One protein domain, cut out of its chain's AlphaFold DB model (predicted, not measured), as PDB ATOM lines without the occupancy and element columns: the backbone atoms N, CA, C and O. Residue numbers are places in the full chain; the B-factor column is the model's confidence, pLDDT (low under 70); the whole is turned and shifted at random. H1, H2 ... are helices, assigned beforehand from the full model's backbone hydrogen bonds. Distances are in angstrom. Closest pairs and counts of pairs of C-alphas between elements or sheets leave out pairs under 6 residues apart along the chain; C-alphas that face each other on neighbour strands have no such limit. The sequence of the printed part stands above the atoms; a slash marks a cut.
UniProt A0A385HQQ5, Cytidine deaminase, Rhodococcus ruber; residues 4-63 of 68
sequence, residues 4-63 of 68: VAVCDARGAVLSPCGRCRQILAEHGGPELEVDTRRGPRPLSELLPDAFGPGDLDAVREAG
ATOM      1  N   VAL A   4      40.756 119.068 101.387       98.06
ATOM      2  CA  VAL A   4      39.701 120.050 101.681       98.06
ATOM      3  C   VAL A   4      40.257 121.252 102.454       98.06
ATOM      4  O   VAL A   4      41.099 121.100 103.337       98.06
ATOM      5  N   ALA A   5      39.754 122.451 102.153       98.06
ATOM      6  CA  ALA A   5      40.035 123.673 102.903       98.06
ATOM      7  C   ALA A   5      38.719 124.296 103.387       98.06
ATOM      8  O   ALA A   5      37.752 124.381 102.629       98.06
ATOM      9  N   VAL A   6      38.678 124.721 104.650       98.19
ATOM     10  CA  VAL A   6      37.522 125.391 105.259       98.19
ATOM     11  C   VAL A   6      37.972 126.771 105.721       98.19
ATOM     12  O   VAL A   6      38.979 126.894 106.417       98.19
ATOM     13  N   CYS A   7      37.240 127.819 105.348       98.31
ATOM     14  CA  CYS A   7      37.590 129.194 105.690       98.31
ATOM     15  C   CYS A   7      36.369 130.025 106.101       98.31
ATOM     16  O   CYS A   7      35.224 129.656 105.840       98.31
ATOM     17  N   ASP A   8      36.624 131.144 106.783       98.12
ATOM     18  CA  ASP A   8      35.610 132.175 107.006       98.12
ATOM     19  C   ASP A   8      35.452 133.100 105.781       98.12
ATOM     20  O   ASP A   8      36.184 133.000 104.796       98.12
ATOM     21  N   ALA A   9      34.519 134.056 105.851       98.00
ATOM     22  CA  ALA A   9      34.273 135.021 104.772       98.00
ATOM     23  C   ALA A   9      35.464 135.955 104.462       98.00
ATOM     24  O   ALA A   9      35.445 136.662 103.459       98.00
ATOM     25  N   ARG A  10      36.493 135.977 105.318       98.19
ATOM     26  CA  ARG A  10      37.735 136.740 105.126       98.19
ATOM     27  C   ARG A  10      38.842 135.875 104.513       98.19
ATOM     28  O   ARG A  10      39.944 136.373 104.306       98.19
ATOM     29  N   GLY A  11      38.577 134.591 104.262       96.81
ATOM     30  CA  GLY A  11      39.555 133.624 103.771       96.81
ATOM     31  C   GLY A  11      40.466 133.043 104.857       96.81
ATOM     32  O   GLY A  11      41.424 132.351 104.527       96.81
ATOM     33  N   ALA A  12      40.201 133.289 106.144       97.62
ATOM     34  CA  ALA A  12      41.027 132.740 107.216       97.62
ATOM     35  C   ALA A  12      40.710 131.254 107.447       97.62
ATOM     36  O   ALA A  12      39.543 130.883 107.577       97.62
ATOM     37  N   VAL A  13      41.749 130.418 107.554       98.06
ATOM     38  CA  VAL A  13      41.611 128.967 107.757       98.06
ATOM     39  C   VAL A  13      40.885 128.648 109.068       98.06
ATOM     40  O   VAL A  13      41.243 129.136 110.154       98.06
ATOM     41  N   LEU A  14      39.891 127.771 108.956       98.06
ATOM     42  CA  LEU A  14      39.111 127.197 110.042       98.06
ATOM     43  C   LEU A  14      39.275 125.678 110.053       98.06
ATOM     44  O   LEU A  14      39.325 125.032 109.013       98.06
ATOM     45  N   SER A  15      39.288 125.085 111.243       97.31
ATOM     46  CA  SER A  15      39.126 123.637 111.346       97.31
ATOM     47  C   SER A  15      37.662 123.264 111.076       97.31
ATOM     48  O   SER A  15      36.772 123.940 111.602       97.31
ATOM     49  N   PRO A  16      37.375 122.171 110.347       98.06
ATOM     50  CA  PRO A  16      36.017 121.642 110.268       98.06
ATOM     51  C   PRO A  16      35.504 121.308 111.676       98.06
ATOM     52  O   PRO A  16      36.269 120.853 112.538       98.06
ATOM     53  N   CYS A  17      34.212 121.528 111.925       98.38
ATOM     54  CA  CYS A  17      33.580 121.127 113.183       98.38
ATOM     55  C   CYS A  17      33.496 119.592 113.287       98.38
ATOM     56  O   CYS A  17      33.668 118.890 112.289       98.38
ATOM     57  N   GLY A  18      33.200 119.060 114.478       98.00
ATOM     58  CA  GLY A  18      33.172 117.608 114.717       98.00
ATOM     59  C   GLY A  18      32.270 116.837 113.745       98.00
ATOM     60  O   GLY A  18      32.717 115.871 113.136       98.00
ATOM     61  N   ARG A  19      31.040 117.319 113.498       98.19
ATOM     62  CA  ARG A  19      30.126 116.702 112.517       98.19
ATOM     63  C   ARG A  19      30.737 116.657 111.115       98.19
ATOM     64  O   ARG A  19      30.655 115.632 110.447       98.19
ATOM     65  N   CYS A  20      31.334 117.761 110.662       98.38
ATOM     66  CA  CYS A  20      31.951 117.812 109.339       98.38
ATOM     67  C   CYS A  20      33.109 116.823 109.228       98.38
ATOM     68  O   CYS A  20      33.222 116.170 108.200       98.38
ATOM     69  N   ARG A  21      33.932 116.672 110.275       98.44
ATOM     70  CA  ARG A  21      35.021 115.682 110.281       98.44
ATOM     71  C   ARG A  21      34.495 114.265 110.065       98.44
ATOM     72  O   ARG A  21      35.063 113.550 109.255       98.44
ATOM     73  N   GLN A  22      33.385 113.901 110.706       98.25
ATOM     74  CA  GLN A  22      32.779 112.579 110.532       98.25
ATOM     75  C   GLN A  22      32.278 112.353 109.095       98.25
ATOM     76  O   GLN A  22      32.578 111.330 108.490       98.25
ATOM     77  N   ILE A  23      31.569 113.330 108.518       97.25
ATOM     78  CA  ILE A  23      31.083 113.240 107.128       97.25
ATOM     79  C   ILE A  23      32.260 113.173 106.147       97.25
ATOM     80  O   ILE A  23      32.242 112.403 105.188       97.25
ATOM     81  N   LEU A  24      33.304 113.969 106.384       97.88
ATOM     82  CA  LEU A  24      34.522 113.940 105.582       97.88
ATOM     83  C   LEU A  24      35.238 112.588 105.691       97.88
ATOM     84  O   LEU A  24      35.741 112.110 104.680       97.88
ATOM     85  N   ALA A  25      35.236 111.947 106.864       97.00
ATOM     86  CA  ALA A  25      35.838 110.629 107.058       97.00
ATOM     87  C   ALA A  25      35.125 109.552 106.233       97.00
ATOM     88  O   ALA A  25      35.790 108.731 105.608       97.00
ATOM     89  N   GLU A  26      33.794 109.611 106.135       96.06
ATOM     90  CA  GLU A  26      32.995 108.670 105.337       96.06
ATOM     91  C   GLU A  26      33.304 108.736 103.827       96.06
ATOM     92  O   GLU A  26      33.240 107.726 103.133       96.06
ATOM     93  N   HIS A  27      33.693 109.906 103.311       95.88
ATOM     94  CA  HIS A  27      33.901 110.124 101.868       95.88
ATOM     95  C   HIS A  27      35.376 110.249 101.454       95.88
ATOM     96  O   HIS A  27      35.730 110.077 100.281       95.88
ATOM     97  N   GLY A  28      36.235 110.650 102.387       95.75
ATOM     98  CA  GLY A  28      37.650 110.938 102.168       95.75
ATOM     99  C   GLY A  28      38.592 109.970 102.873       95.75
ATOM    100  O   GLY A  28      39.743 109.868 102.462       95.75
ATOM    101  N   GLY A  29      38.108 109.241 103.880       96.25
ATOM    102  CA  GLY A  29      38.934 108.372 104.707       96.25
ATOM    103  C   GLY A  29      39.913 109.135 105.615       96.25
ATOM    104  O   GLY A  29      39.958 110.369 105.605       96.25
ATOM    105  N   PRO A  30      40.710 108.400 106.411       96.88
ATOM    106  CA  PRO A  30      41.676 108.976 107.353       96.88
ATOM    107  C   PRO A  30      42.809 109.766 106.675       96.88
ATOM    108  O   PRO A  30      43.340 110.693 107.279       96.88
ATOM    109  N   GLU A  31      43.135 109.434 105.421       97.56
ATOM    110  CA  GLU A  31      44.199 110.058 104.614       97.56
ATOM    111  C   GLU A  31      43.759 111.355 103.910       97.56
ATOM    112  O   GLU A  31      44.514 111.939 103.134       97.56
ATOM    113  N   LEU A  32      42.513 111.804 104.110       98.38
ATOM    114  CA  LEU A  32      42.055 113.070 103.545       98.38
ATOM    115  C   LEU A  32      42.863 114.233 104.133       98.38
ATOM    116  O   LEU A  32      42.772 114.503 105.329       98.38
ATOM    117  N   GLU A  33      43.559 114.983 103.283       98.56
ATOM    118  CA  GLU A  33      44.287 116.183 103.698       98.56
ATOM    119  C   GLU A  33      43.322 117.333 104.024       98.56
ATOM    120  O   GLU A  33      42.503 117.746 103.199       98.56
ATOM    121  N   VAL A  34      43.434 117.888 105.226       98.50
ATOM    122  CA  VAL A  34      42.648 119.036 105.682       98.50
ATOM    123  C   VAL A  34      43.581 120.215 105.897       98.50
ATOM    124  O   VAL A  34      44.541 120.122 106.661       98.50
ATOM    125  N   ASP A  35      43.286 121.344 105.255       98.38
ATOM    126  CA  ASP A  35      44.027 122.577 105.505       98.38
ATOM    127  C   ASP A  35      43.819 123.054 106.952       98.38
ATOM    128  O   ASP A  35      42.695 123.121 107.465       98.38
ATOM    129  N   THR A  36      44.917 123.380 107.634       97.69
ATOM    130  CA  THR A  36      44.910 123.860 109.018       97.69
ATOM    131  C   THR A  36      45.867 125.034 109.178       97.69
ATOM    132  O   THR A  36      46.775 125.254 108.382       97.69
ATOM    133  N   ARG A  37      45.758 125.760 110.296       96.06
ATOM    134  CA  ARG A  37      46.703 126.846 110.621       96.06
ATOM    135  C   ARG A  37      48.158 126.387 110.788       96.06
ATOM    136  O   ARG A  37      49.040 127.232 110.880       96.06
ATOM    137  N   ARG A  38      48.409 125.078 110.888       95.19
ATOM    138  CA  ARG A  38      49.752 124.481 110.985       95.19
ATOM    139  C   ARG A  38      50.195 123.827 109.667       95.19
ATOM    140  O   ARG A  38      51.173 123.091 109.680       95.19
ATOM    141  N   GLY A  39      49.490 124.099 108.566       96.81
ATOM    142  CA  GLY A  39      49.635 123.419 107.277       96.81
ATOM    143  C   GLY A  39      48.643 122.259 107.107       96.81
ATOM    144  O   GLY A  39      47.909 121.952 108.055       96.81
ATOM    145  N   PRO A  40      48.600 121.630 105.919       97.94
ATOM    146  CA  PRO A  40      47.789 120.442 105.668       97.94
ATOM    147  C   PRO A  40      48.125 119.309 106.638       97.94
ATOM    148  O   PRO A  40      49.294 119.102 106.970       97.94
ATOM    149  N   ARG A  41      47.090 118.633 107.139       98.19
ATOM    150  CA  ARG A  41      47.186 117.493 108.057       98.19
ATOM    151  C   ARG A  41      46.170 116.422 107.651       98.19
ATOM    152  O   ARG A  41      45.066 116.796 107.244       98.19
ATOM    153  N   PRO A  42      46.475 115.126 107.815       98.25
ATOM    154  CA  PRO A  42      45.511 114.072 107.536       98.25
ATOM    155  C   PRO A  42      44.327 114.141 108.511       98.25
ATOM    156  O   PRO A  42      44.464 114.518 109.681       98.25
ATOM    157  N   LEU A  43      43.140 113.759 108.038       98.31
ATOM    158  CA  LEU A  43      41.908 113.794 108.825       98.31
ATOM    159  C   LEU A  43      41.993 112.926 110.090       98.31
ATOM    160  O   LEU A  43      41.381 113.282 111.099       98.31
ATOM    161  N   SER A  44      42.777 111.845 110.063       98.06
ATOM    162  CA  SER A  44      43.034 110.967 111.213       98.06
ATOM    163  C   SER A  44      43.574 111.696 112.447       98.06
ATOM    164  O   SER A  44      43.270 111.314 113.572       98.06
ATOM    165  N   GLU A  45      44.315 112.788 112.273       98.25
ATOM    166  CA  GLU A  45      44.820 113.584 113.396       98.25
ATOM    167  C   GLU A  45      43.780 114.569 113.950       98.25
ATOM    168  O   GLU A  45      43.871 115.016 115.094       98.25
ATOM    169  N   LEU A  46      42.795 114.943 113.132       97.88
ATOM    170  CA  LEU A  46      41.704 115.844 113.513       97.88
ATOM    171  C   LEU A  46      40.514 115.088 114.110       97.88
ATOM    172  O   LEU A  46      39.715 115.690 114.836       97.88
ATOM    173  N   LEU A  47      40.373 113.808 113.781       98.19
ATOM    174  CA  LEU A  47      39.345 112.908 114.284       98.19
ATOM    175  C   LEU A  47      39.985 111.553 114.635       98.19
ATOM    176  O   LEU A  47      39.771 110.575 113.918       98.19
ATOM    177  N   PRO A  48      40.802 111.504 115.703       97.62
ATOM    178  CA  PRO A  48      41.327 110.241 116.200       97.62
ATOM    179  C   PRO A  48      40.177 109.359 116.689       97.62
ATOM    180  O   PRO A  48      39.161 109.877 117.162       97.62
ATOM    181  N   ASP A  49      40.354 108.042 116.558       95.81
ATOM    182  CA  ASP A  49      39.384 107.036 117.005       95.81
ATOM    183  C   ASP A  49      37.973 107.296 116.447       95.81
ATOM    184  O   ASP A  49      36.962 107.237 117.150       95.81
ATOM    185  N   ALA A  50      37.919 107.666 115.162       96.81
ATOM    186  CA  ALA A  50      36.677 107.972 114.469       96.81
ATOM    187  C   ALA A  50      35.739 106.762 114.473       96.81
ATOM    188  O   ALA A  50      36.117 105.681 114.025       96.81
ATOM    189  N   PHE A  51      34.491 106.990 114.885       96.19
ATOM    190  CA  PHE A  51      33.445 105.981 114.786       96.19
ATOM    191  C   PHE A  51      33.246 105.538 113.328       96.19
ATOM    192  O   PHE A  51      33.182 106.378 112.423       96.19
ATOM    193  N   GLY A  52      33.083 104.236 113.103       94.75
ATOM    194  CA  GLY A  52      32.864 103.662 111.784       94.75
ATOM    195  C   GLY A  52      32.294 102.239 111.800       94.75
ATOM    196  O   GLY A  52      31.855 101.737 112.833       94.75
ATOM    197  N   PRO A  53      32.285 101.559 110.637       94.56
ATOM    198  CA  PRO A  53      31.746 100.203 110.518       94.56
ATOM    199  C   PRO A  53      32.411  99.185 111.456       94.56
ATOM    200  O   PRO A  53      31.720  98.329 111.998       94.56
ATOM    201  N   GLY A  54      33.717  99.325 111.712       94.06
ATOM    202  CA  GLY A  54      34.454  98.429 112.611       94.06
ATOM    203  C   GLY A  54      33.923  98.430 114.049       94.06
ATOM    204  O   GLY A  54      33.908  97.383 114.689       94.06
ATOM    205  N   ASP A  55      33.408  99.560 114.538       94.88
ATOM    206  CA  ASP A  55      32.794  99.636 115.868       94.88
ATOM    207  C   ASP A  55      31.458  98.883 115.920       94.88
ATOM    208  O   ASP A  55      31.123  98.256 116.926       94.88
ATOM    209  N   LEU A  56      30.691  98.918 114.826       94.44
ATOM    210  CA  LEU A  56      29.443  98.164 114.709       94.44
ATOM    211  C   LEU A  56      29.710  96.658 114.649       94.44
ATOM    212  O   LEU A  56      28.995  95.886 115.291       94.44
ATOM    213  N   ASP A  57      30.729  96.248 113.898       95.69
ATOM    214  CA  ASP A  57      31.125  94.847 113.779       95.69
ATOM    215  C   ASP A  57      31.637  94.304 115.118       95.69
ATOM    216  O   ASP A  57      31.199  93.236 115.543       95.69
ATOM    217  N   ALA A  58      32.425  95.088 115.861       93.38
ATOM    218  CA  ALA A  58      32.894  94.713 117.195       93.38
ATOM    219  C   ALA A  58      31.740  94.396 118.168       93.38
ATOM    220  O   ALA A  58      31.810  93.430 118.930       93.38
ATOM    221  N   VAL A  59      30.640  95.161 118.129       93.19
ATOM    222  CA  VAL A  59      29.442  94.889 118.951       93.19
ATOM    223  C   VAL A  59      28.728  93.606 118.511       93.19
ATOM    224  O   VAL A  59      28.257  92.835 119.354       93.19
ATOM    225  N   ARG A  60      28.640  93.364 117.198       91.38
ATOM    226  CA  ARG A  60      28.005  92.163 116.630       91.38
ATOM    227  C   ARG A  60      28.779  90.899 116.993       91.38
ATOM    228  O   ARG A  60      28.171  89.913 117.402       91.38
ATOM    229  N   GLU A  61      30.103  90.944 116.888       87.25
ATOM    230  CA  GLU A  61      31.002  89.839 117.237       87.25
ATOM    231  C   GLU A  61      31.004  89.545 118.740       87.25
ATOM    232  O   GLU A  61      31.025  88.383 119.145       87.25
ATOM    233  N   ALA A  62      30.894  90.581 119.576       83.44
ATOM    234  CA  ALA A  62      30.785  90.440 121.027       83.44
ATOM    235  C   ALA A  62      29.436  89.853 121.503       83.44
ATOM    236  O   ALA A  62      29.230  89.699 122.708       83.44
ATOM    237  N   GLY A  63      28.512  89.518 120.590       74.50
ATOM    238  CA  GLY A  63      27.220  88.911 120.922       74.50
ATOM    239  C   GLY A  63      26.262  89.867 121.634       74.50
ATOM    240  O   GLY A  63      25.506  89.428 122.503       74.50
TER     241      GLY A  63
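Overview. This is residues 4 to 63 of the 68 residues of the protein "Cytidine deaminase" of Rhodococcus ruber (UniProt A0A385HQQ5). The longest helix, H1, and the short H2 sit in a body built largely of two folded-back loops, residues 4 to 17 and 29 to 42, and residues 53 to 63, with H3, stick out as an arm that adds to its length. The printed part has 60 residues with three named helices, H1, H2 and H3 in chain order, and no named strand; it is all helix by class, with 24 residues in named elements. It is loose, with a radius of gyration of the C-alphas of 14.0 A and spans of 51 by 18 by 15 A.

Along the chain. Find C-alpha 18 at (33.172, 117.608, 114.717); from there H1, residues 18 to 28, runs 14.9 A. H2 is residues 43 to 46. H3, residues 53 to 61, runs 12.4 A to C-alpha 61 at (31.002, 89.839, 117.237).

Arrangement. H1 and H2 only just touch, with 3 pairs of C-alphas within 8 A; the closest are those of Ala 25 and Leu 43, 7.1 A. H3 is apart from both. Residues 33 to 34 pair with 41 to 42, antiparallel. In H1 and H3 every O i to N i+4 pair is within hydrogen-bond range; H2 is too short for one.

Size, cuts and confidence. The C-alphas of Arg 10 and Gly 63 are the farthest apart, 51.5 A. The H1 to H2 link is long. The printed part has no cut, and no printed residue is under 70 in pLDDT.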